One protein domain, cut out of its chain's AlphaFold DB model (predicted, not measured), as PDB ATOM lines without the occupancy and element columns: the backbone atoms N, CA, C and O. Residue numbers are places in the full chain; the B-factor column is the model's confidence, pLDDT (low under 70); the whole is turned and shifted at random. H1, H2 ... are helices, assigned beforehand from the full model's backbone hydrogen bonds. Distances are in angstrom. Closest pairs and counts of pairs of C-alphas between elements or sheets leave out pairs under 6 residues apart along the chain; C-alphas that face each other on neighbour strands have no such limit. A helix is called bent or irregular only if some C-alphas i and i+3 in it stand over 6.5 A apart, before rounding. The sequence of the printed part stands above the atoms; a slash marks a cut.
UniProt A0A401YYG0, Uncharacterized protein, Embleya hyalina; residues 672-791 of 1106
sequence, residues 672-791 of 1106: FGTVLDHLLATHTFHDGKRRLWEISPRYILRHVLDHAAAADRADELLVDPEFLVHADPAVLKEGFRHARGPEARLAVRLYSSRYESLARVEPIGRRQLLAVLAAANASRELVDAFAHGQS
ATOM      1  N   PHE A 672     -15.028  35.653  52.168       86.94
ATOM      2  CA  PHE A 672     -14.494  36.499  51.093       86.94
ATOM      3  C   PHE A 672     -13.213  35.928  50.462       86.94
ATOM      4  O   PHE A 672     -12.976  36.152  49.276       86.94
ATOM      5  N   GLY A 673     -12.409  35.176  51.222       89.12
ATOM      6  CA  GLY A 673     -11.197  34.529  50.716       89.12
ATOM      7  C   GLY A 673     -11.511  33.426  49.705       89.12
ATOM      8  O   GLY A 673     -10.942  33.421  48.620       89.12
ATOM      9  N   THR A 674     -12.485  32.570  50.014       88.12
ATOM     10  CA  THR A 674     -12.960  31.491  49.135       88.12
ATOM     11  C   THR A 674     -13.501  32.049  47.819       88.12
ATOM     12  O   THR A 674     -13.213  31.520  46.745       88.12
ATOM     13  N   VAL A 675     -14.268  33.143  47.885       90.94
ATOM     14  CA  VAL A 675     -14.781  33.817  46.684       90.94
ATOM     15  C   VAL A 675     -13.634  34.373  45.841       90.94
ATOM     16  O   VAL A 675     -13.613  34.148  44.632       90.94
ATOM     17  N   LEU A 676     -12.663  35.052  46.463       92.19
ATOM     18  CA  LEU A 676     -11.487  35.572  45.765       92.19
ATOM     19  C   LEU A 676     -10.691  34.455  45.080       92.19
ATOM     20  O   LEU A 676     -10.353  34.596  43.907       92.19
ATOM     21  N   ASP A 677     -10.421  33.351  45.776       89.56
ATOM     22  CA  ASP A 677      -9.654  32.231  45.225       89.56
ATOM     23  C   ASP A 677     -10.327  31.647  43.980       89.56
ATOM     24  O   ASP A 677      -9.652  31.372  42.988       89.56
ATOM     25  N   HIS A 678     -11.658  31.531  43.984       87.00
ATOM     26  CA  HIS A 678     -12.391  31.051  42.815       87.00
ATOM     27  C   HIS A 678     -12.359  32.044  41.651       87.00
ATOM     28  O   HIS A 678     -12.091  31.652  40.514       87.00
ATOM     29  N   LEU A 679     -12.566  33.338  41.928       90.12
ATOM     30  CA  LEU A 679     -12.441  34.381  40.907       90.12
ATOM     31  C   LEU A 679     -11.052  34.320  40.257       90.12
ATOM     32  O   LEU A 679     -10.949  34.264  39.036       90.12
ATOM     33  N   LEU A 680      -9.981  34.222  41.047       88.19
ATOM     34  CA  LEU A 680      -8.617  34.115  40.522       88.19
ATOM     35  C   LEU A 680      -8.381  32.805  39.753       88.19
ATOM     36  O   LEU A 680      -7.771  32.825  38.680       88.19
ATOM     37  N   ALA A 681      -8.894  31.673  40.243       82.31
ATOM     38  CA  ALA A 681      -8.738  30.373  39.590       82.31
ATOM     39  C   ALA A 681      -9.366  30.346  38.189       82.31
ATOM     40  O   ALA A 681      -8.765  29.817  37.255       82.31
ATOM     41  N   THR A 682     -10.527  30.984  37.998       75.00
ATOM     42  CA  THR A 682     -11.183  31.054  36.677       75.00
ATOM     43  C   THR A 682     -10.392  31.848  35.625       75.00
ATOM     44  O   THR A 682     -10.643  31.700  34.421       75.00
ATOM     45  N   HIS A 683      -9.386  32.621  36.045       71.81
ATOM     46  CA  HIS A 683      -8.528  33.452  35.188       71.81
ATOM     47  C   HIS A 683      -7.048  33.044  35.220       71.81
ATOM     48  O   HIS A 683      -6.195  33.765  34.703       71.81
ATOM     49  N   THR A 684      -6.744  31.867  35.771       72.19
ATOM     50  CA  THR A 684      -5.394  31.293  35.790       72.19
ATOM     51  C   THR A 684      -5.241  30.252  34.675       72.19
ATOM     52  O   THR A 684      -6.190  29.547  34.334       72.19
ATOM     53  N   PHE A 685      -4.059  30.182  34.062       63.72
ATOM     54  CA  PHE A 685      -3.718  29.174  33.060       63.72
ATOM     55  C   PHE A 685      -3.662  27.762  33.678       63.72
ATOM     56  O   PHE A 685      -3.561  27.615  34.897       63.72
ATOM     57  N   HIS A 686      -3.674  26.704  32.853       61.75
ATOM     58  CA  HIS A 686      -3.604  25.302  33.322       61.75
ATOM     59  C   HIS A 686      -2.342  24.987  34.148       61.75
ATOM     60  O   HIS A 686      -2.301  23.982  34.853       61.75
ATOM     61  N   ASP A 687      -1.318  25.845  34.080       60.81
ATOM     62  CA  ASP A 687      -0.087  25.739  34.869       60.81
ATOM     63  C   ASP A 687      -0.240  26.193  36.336       60.81
ATOM     64  O   ASP A 687       0.677  25.993  37.138       60.81
ATOM     65  N   GLY A 688      -1.381  26.798  36.690       61.59
ATOM     66  CA  GLY A 688      -1.704  27.273  38.035       61.59
ATOM     67  C   GLY A 688      -0.889  28.482  38.507       61.59
ATOM     68  O   GLY A 688      -0.982  28.842  39.680       61.59
ATOM     69  N   LYS A 689      -0.076  29.096  37.640       65.31
ATOM     70  CA  LYS A 689       0.858  30.171  38.011       65.31
ATOM     71  C   LYS A 689       0.591  31.474  37.274       65.31
ATOM     72  O   LYS A 689       0.733  32.536  37.873       65.31
ATOM     73  N   ARG A 690       0.232  31.413  35.992       67.38
ATOM     74  CA  ARG A 690       0.053  32.611  35.160       67.38
ATOM     75  C   ARG A 690      -1.407  33.043  35.137       67.38
ATOM     76  O   ARG A 690      -2.278  32.263  34.757       67.38
ATOM     77  N   ARG A 691      -1.675  34.293  35.521       80.81
ATOM     78  CA  ARG A 691      -3.003  34.912  35.416       80.81
ATOM     79  C   ARG A 691      -3.119  35.647  34.087       80.81
ATOM     80  O   ARG A 691      -2.237  36.419  33.731       80.81
ATOM     81  N   LEU A 692      -4.204  35.406  33.359       75.94
ATOM     82  CA  LEU A 692      -4.449  36.004  32.047       75.94
ATOM     83  C   LEU A 692      -5.393  37.198  32.182       75.94
ATOM     84  O   LEU A 692      -6.584  37.130  31.860       75.94
ATOM     85  N   TRP A 693      -4.854  38.299  32.698       85.94
ATOM     86  CA  TRP A 693      -5.621  39.525  32.894       85.94
ATOM     87  C   TRP A 693      -6.123  40.113  31.566       85.94
ATOM     88  O   TRP A 693      -7.256  40.576  31.508       85.94
ATOM     89  N   GLU A 694      -5.353  39.992  30.484       78.31
ATOM     90  CA  GLU A 694      -5.709  40.481  29.143       78.31
ATOM     91  C   GLU A 694      -7.097  40.034  28.653       78.31
ATOM     92  O   GLU A 694      -7.850  40.834  28.103       78.31
ATOM     93  N   ILE A 695      -7.469  38.777  28.907       75.88
ATOM     94  CA  ILE A 695      -8.741  38.182  28.455       75.88
ATOM     95  C   ILE A 695      -9.790  38.087  29.574       75.88
ATOM     96  O   ILE A 695     -10.851  37.480  29.403       75.88
ATOM     97  N   SER A 696      -9.505  38.653  30.747       84.69
ATOM     98  CA  SER A 696     -10.421  38.598  31.885       84.69
ATOM     99  C   SER A 696     -11.654  39.483  31.644       84.69
ATOM    100  O   SER A 696     -11.532  40.571  31.077       84.69
ATOM    101  N   PRO A 697     -12.862  39.069  32.084       84.75
ATOM    102  CA  PRO A 697     -14.057  39.905  32.002       84.75
ATOM    103  C   PRO A 697     -13.826  41.288  32.620       84.75
ATOM    104  O   PRO A 697     -13.169  41.403  33.657       84.75
ATOM    105  N   ARG A 698     -14.427  42.343  32.049       84.56
ATOM    106  CA  ARG A 698     -14.271  43.729  32.546       84.56
ATOM    107  C   ARG A 698     -14.558  43.865  34.040       84.56
ATOM    108  O   ARG A 698     -13.888  44.620  34.738       84.56
ATOM    109  N   TYR A 699     -15.542  43.116  34.535       88.56
ATOM    110  CA  TYR A 699     -15.871  43.070  35.957       88.56
ATOM    111  C   TYR A 699     -14.670  42.664  36.824       88.56
ATOM    112  O   TYR A 699     -14.445  43.265  37.868       88.56
ATOM    113  N   ILE A 700     -13.876  41.688  36.383       91.38
ATOM    114  CA  ILE A 700     -12.697  41.195  37.103       91.38
ATOM    115  C   ILE A 700     -11.605  42.261  37.105       91.38
ATOM    116  O   ILE A 700     -11.128  42.630  38.172       91.38
ATOM    117  N   LEU A 701     -11.295  42.836  35.939       89.62
ATOM    118  CA  LEU A 701     -10.294  43.905  35.799       89.62
ATOM    119  C   LEU A 701     -10.625  45.173  36.596       89.62
ATOM    120  O   LEU A 701      -9.729  45.946  36.928       89.62
ATOM    121  N   ARG A 702     -11.905  45.384  36.912       87.88
ATOM    122  CA  ARG A 702     -12.370  46.482  37.763       87.88
ATOM    123  C   ARG A 702     -12.387  46.106  39.237       87.88
ATOM    124  O   ARG A 702     -11.875  46.851  40.058       87.88
ATOM    125  N   HIS A 703     -12.973  44.967  39.585       91.00
ATOM    126  CA  HIS A 703     -13.430  44.720  40.952       91.00
ATOM    127  C   HIS A 703     -12.701  43.603  41.690       91.00
ATOM    128  O   HIS A 703     -12.935  43.426  42.884       91.00
ATOM    129  N   VAL A 704     -11.804  42.848  41.051       94.00
ATOM    130  CA  VAL A 704     -11.042  41.804  41.761       94.00
ATOM    131  C   VAL A 704     -10.194  42.390  42.899       94.00
ATOM    132  O   VAL A 704     -10.048  41.752  43.938       94.00
ATOM    133  N   LEU A 705      -9.742  43.645  42.771       93.69
ATOM    134  CA  LEU A 705      -9.065  44.368  43.850       93.69
ATOM    135  C   LEU A 705      -9.994  44.693  45.028       93.69
ATOM    136  O   LEU A 705      -9.557  44.610  46.173       93.69
ATOM    137  N   ASP A 706     -11.272  44.992  44.780       91.00
ATOM    138  CA  ASP A 706     -12.272  45.186  45.840       91.00
ATOM    139  C   ASP A 706     -12.546  43.871  46.590       91.00
ATOM    140  O   ASP A 706     -12.646  43.858  47.819       91.00
ATOM    141  N   HIS A 707     -12.619  42.748  45.864       92.62
ATOM    142  CA  HIS A 707     -12.726  41.410  46.464       92.62
ATOM    143  C   HIS A 707     -11.494  41.067  47.299       92.62
ATOM    144  O   HIS A 707     -11.626  40.612  48.435       92.62
ATOM    145  N   ALA A 708     -10.301  41.351  46.777       93.75
ATOM    146  CA  ALA A 708      -9.058  41.154  47.504       93.75
ATOM    147  C   ALA A 708      -8.980  42.043  48.749       93.75
ATOM    148  O   ALA A 708      -8.591  41.572  49.812       93.75
ATOM    149  N   ALA A 709      -9.418  43.300  48.668       90.69
ATOM    150  CA  ALA A 709      -9.505  44.185  49.823       90.69
ATOM    151  C   ALA A 709     -10.497  43.669  50.878       90.69
ATOM    152  O   ALA A 709     -10.196  43.730  52.070       90.69
ATOM    153  N   ALA A 710     -11.646  43.121  50.464       88.00
ATOM    154  CA  ALA A 710     -12.614  42.501  51.373       88.00
ATOM    155  C   ALA A 710     -12.065  41.235  52.059       88.00
ATOM    156  O   ALA A 710     -12.440  40.946  53.193       88.00
ATOM    157  N   ALA A 711     -11.154  40.516  51.398       91.00
ATOM    158  CA  ALA A 711     -10.436  39.363  51.940       91.00
ATOM    159  C   ALA A 711      -9.120  39.726  52.669       91.00
ATOM    160  O   ALA A 711      -8.391  38.826  53.071       91.00
ATOM    161  N   ASP A 712      -8.798  41.017  52.821       91.38
ATOM    162  CA  ASP A 712      -7.526  41.530  53.364       91.38
ATOM    163  C   ASP A 712      -6.258  41.071  52.606       91.38
ATOM    164  O   ASP A 712      -5.172  40.964  53.172       91.38
ATOM    165  N   ARG A 713      -6.394  40.822  51.299       94.31
ATOM    166  CA  ARG A 713      -5.374  40.281  50.379       94.31
ATOM    167  C   ARG A 713      -5.062  41.211  49.195       94.31
ATOM    168  O   ARG A 713      -4.534  40.774  48.179       94.31
ATOM    169  N   ALA A 714      -5.379  42.505  49.303       95.00
ATOM    170  CA  ALA A 714      -5.183  43.484  48.221       95.00
ATOM    171  C   ALA A 714      -3.728  43.570  47.717       95.00
ATOM    172  O   ALA A 714      -3.499  43.754  46.521       95.00
ATOM    173  N   ASP A 715      -2.751  43.401  48.613       95.31
ATOM    174  CA  ASP A 715      -1.331  43.435  48.254       95.31
ATOM    175  C   ASP A 715      -0.959  42.353  47.221       95.31
ATOM    176  O   ASP A 715      -0.119  42.631  46.374       95.31
ATOM    177  N   GLU A 716      -1.619  41.182  47.207       92.88
ATOM    178  CA  GLU A 716      -1.349  40.093  46.242       92.88
ATOM    179  C   GLU A 716      -1.580  40.498  44.783       92.88
ATOM    180  O   GLU A 716      -1.007  39.901  43.875       92.88
ATOM    181  N   LEU A 717      -2.447  41.485  44.556       93.38
ATOM    182  CA  LEU A 717      -2.740  42.027  43.233       93.38
ATOM    183  C   LEU A 717      -1.908  43.269  42.939       93.38
ATOM    184  O   LEU A 717      -1.484  43.480  41.811       93.38
ATOM    185  N   LEU A 718      -1.642  44.097  43.949       93.81
ATOM    186  CA  LEU A 718      -0.866  45.325  43.773       93.81
ATOM    187  C   LEU A 718       0.628  45.069  43.530       93.81
ATOM    188  O   LEU A 718       1.324  45.987  43.100       93.81
ATOM    189  N   VAL A 719       1.113  43.855  43.800       92.31
ATOM    190  CA  VAL A 719       2.458  43.400  43.412       92.31
ATOM    191  C   VAL A 719       2.475  42.595  42.112       92.31
ATOM    192  O   VAL A 719       3.555  42.276  41.635       92.31
ATOM    193  N   ASP A 720       1.312  42.266  41.538       91.50
ATOM    194  CA  ASP A 720       1.186  41.519  40.282       91.50
ATOM    195  C   ASP A 720       1.355  42.493  39.092       91.50
ATOM    196  O   ASP A 720       0.470  43.321  38.843       91.50
ATOM    197  N   PRO A 721       2.481  42.442  38.351       90.50
ATOM    198  CA  PRO A 721       2.774  43.388  37.271       90.50
ATOM    199  C   PRO A 721       1.739  43.315  36.150       90.50
ATOM    200  O   PRO A 721       1.319  44.342  35.619       90.50
ATOM    201  N   GLU A 722       1.266  42.108  35.841       88.88
ATOM    202  CA  GLU A 722       0.260  41.881  34.810       88.88
ATOM    203  C   GLU A 722      -1.089  42.477  35.229       88.88
ATOM    204  O   GLU A 722      -1.786  43.094  34.421       88.88
ATOM    205  N   PHE A 723      -1.439  42.396  36.517       91.81
ATOM    206  CA  PHE A 723      -2.636  43.066  37.017       91.81
ATOM    207  C   PHE A 723      -2.535  44.589  36.861       91.81
ATOM    208  O   PHE A 723      -3.467  45.212  36.357       91.81
ATOM    209  N   LEU A 724      -1.404  45.204  37.223       92.62
ATOM    210  CA  LEU A 724      -1.203  46.655  37.076       92.62
ATOM    211  C   LEU A 724      -1.266  47.114  35.610       92.62
ATOM    212  O   LEU A 724      -1.709  48.229  35.324       92.62
ATOM    213  N   VAL A 725      -0.840  46.258  34.682       91.00
ATOM    214  CA  VAL A 725      -0.896  46.521  33.242       91.00
ATOM    215  C   VAL A 725      -2.326  46.470  32.706       91.00
ATOM    216  O   VAL A 725      -2.667  47.292  31.859       91.00
ATOM    217  N   HIS A 726      -3.179  45.564  33.185       89.31
ATOM    218  CA  HIS A 726      -4.497  45.315  32.582       89.31
ATOM    219  C   HIS A 726      -5.695  45.856  33.378       89.31
ATOM    220  O   HIS A 726      -6.767  46.044  32.800       89.31
ATOM    221  N   ALA A 727      -5.545  46.116  34.679       90.62
ATOM    222  CA  ALA A 727      -6.618  46.637  35.521       90.62
ATOM    223  C   ALA A 727      -7.133  47.998  35.027       90.62
ATOM    224  O   ALA A 727      -6.380  48.806  34.476       90.62
ATOM    225  N   ASP A 728      -8.419  48.273  35.267       87.31
ATOM    226  CA  ASP A 728      -9.015  49.572  34.941       87.31
ATOM    227  C   ASP A 728      -8.344  50.674  35.790       87.31
ATOM    228  O   ASP A 728      -8.479  50.650  37.022       87.31
ATOM    229  N   PRO A 729      -7.643  51.652  35.178       88.56
ATOM    230  CA  PRO A 729      -6.876  52.654  35.918       88.56
ATOM    231  C   PRO A 729      -7.724  53.455  36.911       88.56
ATOM    232  O   PRO A 729      -7.249  53.787  38.000       88.56
ATOM    233  N   ALA A 730      -8.987  53.739  36.570       81.38
ATOM    234  CA  ALA A 730      -9.864  54.538  37.419       81.38
ATOM    235  C   ALA A 730     -10.170  53.824  38.738       81.38
ATOM    236  O   ALA A 730     -10.075  54.432  39.806       81.38
ATOM    237  N   VAL A 731     -10.472  52.525  38.673       80.81
ATOM    238  CA  VAL A 731     -10.776  51.721  39.865       80.81
ATOM    239  C   VAL A 731      -9.501  51.388  40.634       80.81
ATOM    240  O   VAL A 731      -9.466  51.482  41.863       80.81
ATOM    241  N   LEU A 732      -8.417  51.097  39.913       88.62
ATOM    242  CA  LEU A 732      -7.104  50.840  40.492       88.62
ATOM    243  C   LEU A 732      -6.642  52.004  41.391       88.62
ATOM    244  O   LEU A 732      -6.204  51.777  42.521       88.62
ATOM    245  N   LYS A 733      -6.835  53.256  40.944       88.19
ATOM    246  CA  LYS A 733      -6.504  54.466  41.718       88.19
ATOM    247  C   LYS A 733      -7.247  54.550  43.049       88.19
ATOM    248  O   LYS A 733      -6.660  54.957  44.052       88.19
ATOM    249  N   GLU A 734      -8.526  54.184  43.081       85.00
ATOM    250  CA  GLU A 734      -9.300  54.155  44.326       85.00
ATOM    251  C   GLU A 734      -8.833  53.032  45.257       85.00
ATOM    252  O   GLU A 734      -8.793  53.214  46.480       85.00
ATOM    253  N   GLY A 735      -8.440  51.896  44.677       86.50
ATOM    254  CA  GLY A 735      -7.962  50.714  45.385       86.50
ATOM    255  C   GLY A 735      -6.578  50.866  46.027       86.50
ATOM    256  O   GLY A 735      -6.283  50.193  47.013       86.50
ATOM    257  N   PHE A 736      -5.748  51.802  45.561       92.50
ATOM    258  CA  PHE A 736      -4.401  52.062  46.094       92.50
ATOM    259  C   PHE A 736      -4.340  52.344  47.601       92.50
ATOM    260  O   PHE A 736      -3.327  52.061  48.241       92.50
ATOM    261  N   ARG A 737      -5.434  52.827  48.201       92.00
ATOM    262  CA  ARG A 737      -5.553  53.003  49.661       92.00
ATOM    263  C   ARG A 737      -5.423  51.697  50.456       92.00
ATOM    264  O   ARG A 737      -5.197  51.748  51.662       92.00
ATOM    265  N   HIS A 738      -5.595  50.546  49.804       93.19
ATOM    266  CA  HIS A 738      -5.510  49.226  50.425       93.19
ATOM    267  C   HIS A 738      -4.083  48.653  50.448       93.19
ATOM    268  O   HIS A 738      -3.882  47.609  51.061       93.19
ATOM    269  N   ALA A 739      -3.093  49.342  49.863       95.31
ATOM    270  CA  ALA A 739      -1.695  48.915  49.876       95.31
ATOM    271  C   ALA A 739      -1.074  48.995  51.283       95.31
ATOM    272  O   ALA A 739      -0.924  50.086  51.850       95.31
ATOM    273  N   ARG A 740      -0.647  47.858  51.842       93.69
ATOM    274  CA  ARG A 740      -0.037  47.780  53.186       93.69
ATOM    275  C   ARG A 740       1.409  47.293  53.176       93.69
ATOM    276  O   ARG A 740       2.172  47.676  54.069       93.69
ATOM    277  N   GLY A 741       1.805  46.502  52.192       94.81
ATOM    278  CA  GLY A 741       3.149  45.964  52.017       94.81
ATOM    279  C   GLY A 741       4.131  46.985  51.431       94.81
ATOM    280  O   GLY A 741       3.719  47.967  50.805       94.81
ATOM    281  N   PRO A 742       5.449  46.817  51.647       92.94
ATOM    282  CA  PRO A 742       6.461  47.703  51.070       92.94
ATOM    283  C   PRO A 742       6.476  47.662  49.533       92.94
ATOM    284  O   PRO A 742       6.560  48.725  48.918       92.94
ATOM    285  N   GLU A 743       6.332  46.478  48.936       90.81
ATOM    286  CA  GLU A 743       6.296  46.268  47.481       90.81
ATOM    287  C   GLU A 743       5.029  46.857  46.858       90.81
ATOM    288  O   GLU A 743       5.122  47.691  45.961       90.81
ATOM    289  N   ALA A 744       3.854  46.547  47.417       93.56
ATOM    290  CA  ALA A 744       2.589  47.138  46.981       93.56
ATOM    291  C   ALA A 744       2.630  48.675  47.061       93.56
ATOM    292  O   ALA A 744       2.258  49.365  46.116       93.56
ATOM    293  N   ARG A 745       3.162  49.249  48.153       94.50
ATOM    294  CA  ARG A 745       3.344  50.708  48.259       94.50
ATOM    295  C   ARG A 745       4.326  51.265  47.232       94.50
ATOM    296  O   ARG A 745       4.144  52.402  46.807       94.50
ATOM    297  N   LEU A 746       5.374  50.525  46.865       91.62
ATOM    298  CA  LEU A 746       6.285  50.940  45.801       91.62
ATOM    299  C   LEU A 746       5.550  50.967  44.459       91.62
ATOM    300  O   LEU A 746       5.537  52.019  43.828       91.62
ATOM    301  N   ALA A 747       4.877  49.880  44.082       91.31
ATOM    302  CA  ALA A 747       4.095  49.797  42.851       91.31
ATOM    303  C   ALA A 747       3.046  50.919  42.757       91.31
ATOM    304  O   ALA A 747       2.993  51.642  41.762       91.31
ATOM    305  N   VAL A 748       2.294  51.157  43.839       94.50
ATOM    306  CA  VAL A 748       1.327  52.262  43.939       94.50
ATOM    307  C   VAL A 748       1.986  53.625  43.744       94.50
ATOM    308  O   VAL A 748       1.427  54.470  43.042       94.50
ATOM    309  N   ARG A 749       3.159  53.872  44.343       92.94
ATOM    310  CA  ARG A 749       3.885  55.141  44.158       92.94
ATOM    311  C   ARG A 749       4.329  55.326  42.712       92.94
ATOM    312  O   ARG A 749       4.127  56.415  42.180       92.94
ATOM    313  N   LEU A 750       4.900  54.290  42.092       91.38
ATOM    314  CA  LEU A 750       5.322  54.331  40.689       91.38
ATOM    315  C   LEU A 750       4.128  54.669  39.799       91.38
ATOM    316  O   LEU A 750       4.157  55.678  39.096       91.38
ATOM    317  N   TYR A 751       3.037  53.914  39.924       93.25
ATOM    318  CA  TYR A 751       1.832  54.120  39.127       93.25
ATOM    319  C   TYR A 751       1.217  55.510  39.359       93.25
ATOM    320  O   TYR A 751       0.904  56.241  38.421       93.25
ATOM    321  N   SER A 752       1.078  55.927  40.620       91.69
ATOM    322  CA  SER A 752       0.465  57.217  40.963       91.69
ATOM    323  C   SER A 752       1.289  58.414  40.481       91.69
ATOM    324  O   SER A 752       0.715  59.463  40.201       91.69
ATOM    325  N   SER A 753       2.615  58.267  40.350       89.25
ATOM    326  CA  SER A 753       3.518  59.353  39.941       89.25
ATOM    327  C   SER A 753       3.296  59.858  38.511       89.25
ATOM    328  O   SER A 753       3.663  60.993  38.206       89.25
ATOM    329  N   ARG A 754       2.697  59.031  37.642       90.62
ATOM    330  CA  ARG A 754       2.370  59.342  36.239       90.62
ATOM    331  C   ARG A 754       0.988  58.801  35.846       90.62
ATOM    332  O   ARG A 754       0.784  58.339  34.725       90.62
ATOM    333  N   TYR A 755       0.028  58.867  36.773       90.12
ATOM    334  CA  TYR A 755      -1.308  58.286  36.599       90.12
ATOM    335  C   TYR A 755      -1.995  58.715  35.293       90.12
ATOM    336  O   TYR A 755      -2.544  57.872  34.594       90.12
ATOM    337  N   GLU A 756      -1.969  60.007  34.949       87.31
ATOM    338  CA  GLU A 756      -2.686  60.511  33.768       87.31
ATOM    339  C   GLU A 756      -2.139  59.948  32.454       87.31
ATOM    340  O   GLU A 756      -2.924  59.636  31.561       87.31
ATOM    341  N   SER A 757      -0.820  59.771  32.348       87.88
ATOM    342  CA  SER A 757      -0.186  59.137  31.190       87.88
ATOM    343  C   SER A 757      -0.538  57.651  31.125       87.88
ATOM    344  O   SER A 757      -1.004  57.172  30.097       87.88
ATOM    345  N   LEU A 758      -0.397  56.932  32.246       91.06
ATOM    346  CA  LEU A 758      -0.678  55.493  32.330       91.06
ATOM    347  C   LEU A 758      -2.154  55.156  32.073       91.06
ATOM    348  O   LEU A 758      -2.465  54.105  31.509       91.06
ATOM    349  N   ALA A 759      -3.070  56.040  32.470       87.00
ATOM    350  CA  ALA A 759      -4.501  55.842  32.293       87.00
ATOM    351  C   ALA A 759      -4.973  56.019  30.839       87.00
ATOM    352  O   ALA A 759      -6.051  55.537  30.505       87.00
ATOM    353  N   ARG A 760      -4.191  56.701  29.988       81.88
ATOM    354  CA  ARG A 760      -4.554  57.021  28.592       81.88
ATOM    355  C   ARG A 760      -3.952  56.082  27.552       81.88
ATOM    356  O   ARG A 760      -4.373  56.118  26.404       81.88
ATOM    357  N   VAL A 761      -2.956  55.288  27.931       80.56
ATOM    358  CA  VAL A 761      -2.303  54.337  27.028       80.56
ATOM    359  C   VAL A 761      -2.933  52.953  27.129       80.56
ATOM    360  O   VAL A 761      -3.452  52.564  28.178       80.56
ATOM    361  N   GLU A 762      -2.861  52.196  26.039       76.00
ATOM    362  CA  GLU A 762      -3.235  50.780  26.001       76.00
ATOM    363  C   GLU A 762      -2.318  49.921  26.893       76.00
ATOM    364  O   GLU A 762      -1.226  50.374  27.252       76.00
ATOM    365  N   PRO A 763      -2.712  48.686  27.266       84.31
ATOM    366  CA  PRO A 763      -1.928  47.835  28.164       84.31
ATOM    367  C   PRO A 763      -0.455  47.666  27.757       84.31
ATOM    368  O   PRO A 763       0.422  47.778  28.609       84.31
ATOM    369  N   ILE A 764      -0.157  47.487  26.466       81.38
ATOM    370  CA  ILE A 764       1.227  47.368  25.979       81.38
ATOM    371  C   ILE A 764       2.049  48.637  26.256       81.38
ATOM    372  O   ILE A 764       3.121  48.570  26.857       81.38
ATOM    373  N   GLY A 765       1.501  49.813  25.942       85.56
ATOM    374  CA  GLY A 765       2.144  51.088  26.251       85.56
ATOM    375  C   GLY A 765       2.249  51.319  27.760       85.56
ATOM    376  O   GLY A 765       3.261  51.810  28.253       85.56
ATOM    377  N   ARG A 766       1.238  50.901  28.533       91.56
ATOM    378  CA  ARG A 766       1.256  50.979  29.999       91.56
ATOM    379  C   ARG A 766       2.385  50.143  30.591       91.56
ATOM    380  O   ARG A 766       3.079  50.628  31.478       91.56
ATOM    381  N   ARG A 767       2.587  48.921  30.092       92.88
ATOM    382  CA  ARG A 767       3.698  48.036  30.465       92.88
ATOM    383  C   ARG A 767       5.045  48.710  30.215       92.88
ATOM    384  O   ARG A 767       5.857  48.786  31.132       92.88
ATOM    385  N   GLN A 768       5.248  49.249  29.016       93.38
ATOM    386  CA  GLN A 768       6.486  49.935  28.632       93.38
ATOM    387  C   GLN A 768       6.756  51.159  29.529       93.38
ATOM    388  O   GLN A 768       7.834  51.289  30.108       93.38
ATOM    389  N   LEU A 769       5.747  52.001  29.771       94.44
ATOM    390  CA  LEU A 769       5.866  53.155  30.672       94.44
ATOM    391  C   LEU A 769       6.115  52.757  32.140       94.44
ATOM    392  O   LEU A 769       6.868  53.436  32.844       94.44
ATOM    393  N   LEU A 770       5.516  51.661  32.620       95.88
ATOM    394  CA  LEU A 770       5.782  51.118  33.957       95.88
ATOM    395  C   LEU A 770       7.212  50.577  34.081       95.88
ATOM    396  O   LEU A 770       7.845  50.803  35.115       95.88
ATOM    397  N   ALA A 771       7.756  49.951  33.031       95.62
ATOM    398  CA  ALA A 771       9.159  49.538  32.984       95.62
ATOM    399  C   ALA A 771      10.102  50.750  33.090       95.62
ATOM    400  O   ALA A 771      11.049  50.734  33.878       95.62
ATOM    401  N   VAL A 772       9.805  51.844  32.377       95.56
ATOM    402  CA  VAL A 772      10.574  53.100  32.460       95.56
ATOM    403  C   VAL A 772      10.507  53.705  33.870       95.56
ATOM    404  O   VAL A 772      11.526  54.139  34.409       95.56
ATOM    405  N   LEU A 773       9.338  53.692  34.521       95.62
ATOM    406  CA  LEU A 773       9.193  54.155  35.909       95.62
ATOM    407  C   LEU A 773       9.973  53.294  36.905       95.62
ATOM    408  O   LEU A 773      10.589  53.833  37.831       95.62
ATOM    409  N   ALA A 774       9.955  51.973  36.727       94.88
ATOM    410  CA  ALA A 774      10.727  51.040  37.537       94.88
ATOM    411  C   ALA A 774      12.235  51.300  37.394       94.88
ATOM    412  O   ALA A 774      12.939  51.410  38.402       94.88
ATOM    413  N   ALA A 775      12.705  51.503  36.160       94.94
ATOM    414  CA  ALA A 775      14.084  51.854  35.847       94.94
ATOM    415  C   ALA A 775      14.496  53.203  36.461       94.94
ATOM    416  O   ALA A 775      15.554  53.299  37.086       94.94
ATOM    417  N   ALA A 776      13.630  54.220  36.394       93.19
ATOM    418  CA  ALA A 776      13.861  55.525  37.020       93.19
ATOM    419  C   ALA A 776      13.953  55.472  38.555       93.19
ATOM    420  O   ALA A 776      14.537  56.354  39.183       93.19
ATOM    421  N   ASN A 777      13.392  54.429  39.168       91.81
ATOM    422  CA  ASN A 777      13.434  54.191  40.611       91.81
ATOM    423  C   ASN A 777      14.408  53.064  40.997       91.81
ATOM    424  O   ASN A 777      14.361  52.581  42.129       91.81
ATOM    425  N   ALA A 778      15.291  52.657  40.077       90.50
ATOM    426  CA  ALA A 778      16.316  51.630  40.274       90.50
ATOM    427  C   ALA A 778      15.775  50.267  40.761       90.50
ATOM    428  O   ALA A 778      16.454  49.547  41.498       90.50
ATOM    429  N   SER A 779      14.560  49.891  40.350       91.75
ATOM    430  CA  SER A 779      13.943  48.602  40.684       91.75
ATOM    431  C   SER A 779      14.120  47.597  39.543       91.75
ATOM    432  O   SER A 779      13.273  47.499  38.661       91.75
ATOM    433  N   ARG A 780      15.229  46.841  39.558       89.81
ATOM    434  CA  ARG A 780      15.539  45.845  38.508       89.81
ATOM    435  C   ARG A 780      14.494  44.735  38.401       89.81
ATOM    436  O   ARG A 780      14.098  44.388  37.303       89.81
ATOM    437  N   GLU A 781      13.996  44.244  39.532       90.25
ATOM    438  CA  GLU A 781      12.980  43.186  39.559       90.25
ATOM    439  C   GLU A 781      11.687  43.595  38.833       90.25
ATOM    440  O   GLU A 781      11.138  42.818  38.056       90.25
ATOM    441  N   LEU A 782      11.226  44.837  39.027       91.12
ATOM    442  CA  LEU A 782      10.053  45.351  38.320       91.12
ATOM    443  C   LEU A 782      10.345  45.629  36.842       91.12
ATOM    444  O   LEU A 782       9.467  45.409  36.014       91.12
ATOM    445  N   VAL A 783      11.558  46.082  36.499       93.56
ATOM    446  CA  VAL A 783      11.980  46.210  35.093       93.56
ATOM    447  C   VAL A 783      11.896  44.856  34.396       93.56
ATOM    448  O   VAL A 783      11.234  44.764  33.368       93.56
ATOM    449  N   ASP A 784      12.490  43.813  34.976       90.44
ATOM    450  CA  ASP A 784      12.488  42.462  34.404       90.44
ATOM    451  C   ASP A 784      11.060  41.925  34.246       90.44
ATOM    452  O   ASP A 784      10.726  41.308  33.234       90.44
ATOM    453  N   ALA A 785      10.192  42.201  35.222       88.88
ATOM    454  CA  ALA A 785       8.808  41.763  35.172       88.88
ATOM    455  C   ALA A 785       7.986  42.475  34.083       88.88
ATOM    456  O   ALA A 785       7.225  41.823  33.369       88.88
ATOM    457  N   PHE A 786       8.145  43.793  33.914       90.88
ATOM    458  CA  PHE A 786       7.440  44.534  32.862       90.88
ATOM    459  C   PHE A 786       8.063  44.344  31.472       90.88
ATOM    460  O   PHE A 786       7.341  44.421  30.485       90.88
ATOM    461  N   ALA A 787       9.365  44.070  31.370       86.56
ATOM    462  CA  ALA A 787      10.050  43.845  30.095       86.56
ATOM    463  C   ALA A 787       9.831  42.433  29.515       86.56
ATOM    464  O   ALA A 787      10.215  42.170  28.378       86.56
ATOM    465  N   HIS A 788       9.213  41.514  30.262       80.94
ATOM    466  CA  HIS A 788       8.878  40.187  29.748       80.94
ATOM    467  C   HIS A 788       7.966  40.279  28.511       80.94
ATOM    468  O   HIS A 788       6.969  41.006  28.534       80.94
ATOM    469  N   GLY A 789       8.289  39.553  27.433       71.50
ATOM    470  CA  GLY A 789       7.505  39.606  26.195       71.50
ATOM    471  C   GLY A 789       7.762  40.840  25.327       71.50
ATOM    472  O   GLY A 789       6.976  41.098  24.420       71.50
ATOM    473  N   GLN A 790       8.764  41.670  25.645       79.31
ATOM    474  CA  GLN A 790       9.084  42.905  24.913       79.31
ATOM    475  C   GLN A 790      10.439  42.791  24.212       79.31
ATOM    476  O   GLN A 790      11.373  42.229  24.781       79.31
ATOM    477  N   SER A 791      10.582  43.416  23.042       77.81
ATOM    478  CA  SER A 791      11.858  43.517  22.309       77.81
ATOM    479  C   SER A 791      12.892  44.395  23.020       77.81
ATOM    480  O   SER A 791      14.097  44.214  22.850       77.81
TER     481      SER A 791
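AT A GLANCE: This is residues 672 to 791 of the 1106 residues of an uncharacterized protein of Embleya hyalina (UniProt A0A401YYG0). What shape do these coordinates make? H1, H2, H5, H7, H8 and H9 form a curved row, a horseshoe in which each helix packs on the next at a shallow tilt; the short H3 and H4 are in the middle, and H6 crosses H8. What are its parts? The printed part has 120 residues with nine named helices, H1 to H9 in chain order, and no named strand: the class is all helix. How large is it? It is compact, with a radius of gyration of the C-alphas of 13.5 A, and spans 38 by 30 by 25 A.

HOW THE PARTS SIT: How does the row begin? H1, residues 672 to 682, and H2, residues 698 to 710, are a helical hairpin at a shallow tilt of 31 degrees, closest at C-alphas 676 and 707, 6.0 A apart. H2 touches H5, residues 729 to 738, at 8 degrees, the same way, with C-alphas 702 and 731 closest at 5.9 A. How does it go on? H5 touches H7, residues 755 to 760, closest at C-alphas 729 and 759, 5.4 A. H7 and H8, residues 763 to 776, are a hairpin at 27 degrees, where H8 touches with residues 766 to 770 alone and C-alphas 758 and 766 are closest at 5.4 A. H8 and H9, residues 780 to 787, are another at 20 degrees, closest at C-alphas 771 and 783, 4.8 A. What of the other three? H3, residues 715 to 718, and H4, residues 721 to 726, only just touch, with 3 pairs of C-alphas within 8 A, and only at the corner; C-alphas 717 and 723 are closest at 6.3 A. H6, residues 742 to 753, touches H3 with residues 744 to 748 alone, closest at C-alphas 744 and 718, 5.1 A. How complete are the backbones? Each O i to N i+4 pair is within hydrogen-bond range in H1, H4, H6, H8 and H9, against 7 of 9 in H2, 3 of 6 in H5 and 1 of 2 in H7; H3 is too short for such a pair.

IN THESE COORDINATES: Where are the ends? C-alpha 672 opens H1 at (-14.494, 36.499, 51.093), and C-alpha 787 ends H9 at (10.050, 43.845, 30.095). Which helices are longest? H8 measures 19.7 A, H2 18.9 A and H6 16.4 A. Are any irregular? H2 is, with C-alphas 702 and 705 7.2 A apart, and H5 only just, with C-alphas 734 and 737 6.6 A apart.

THE WHOLE: Is it unbroken? The printed part has no cut; the link from H1 to H2 is long, and the others are tight. Where is confidence low? Residues 685 to 690 are under 70.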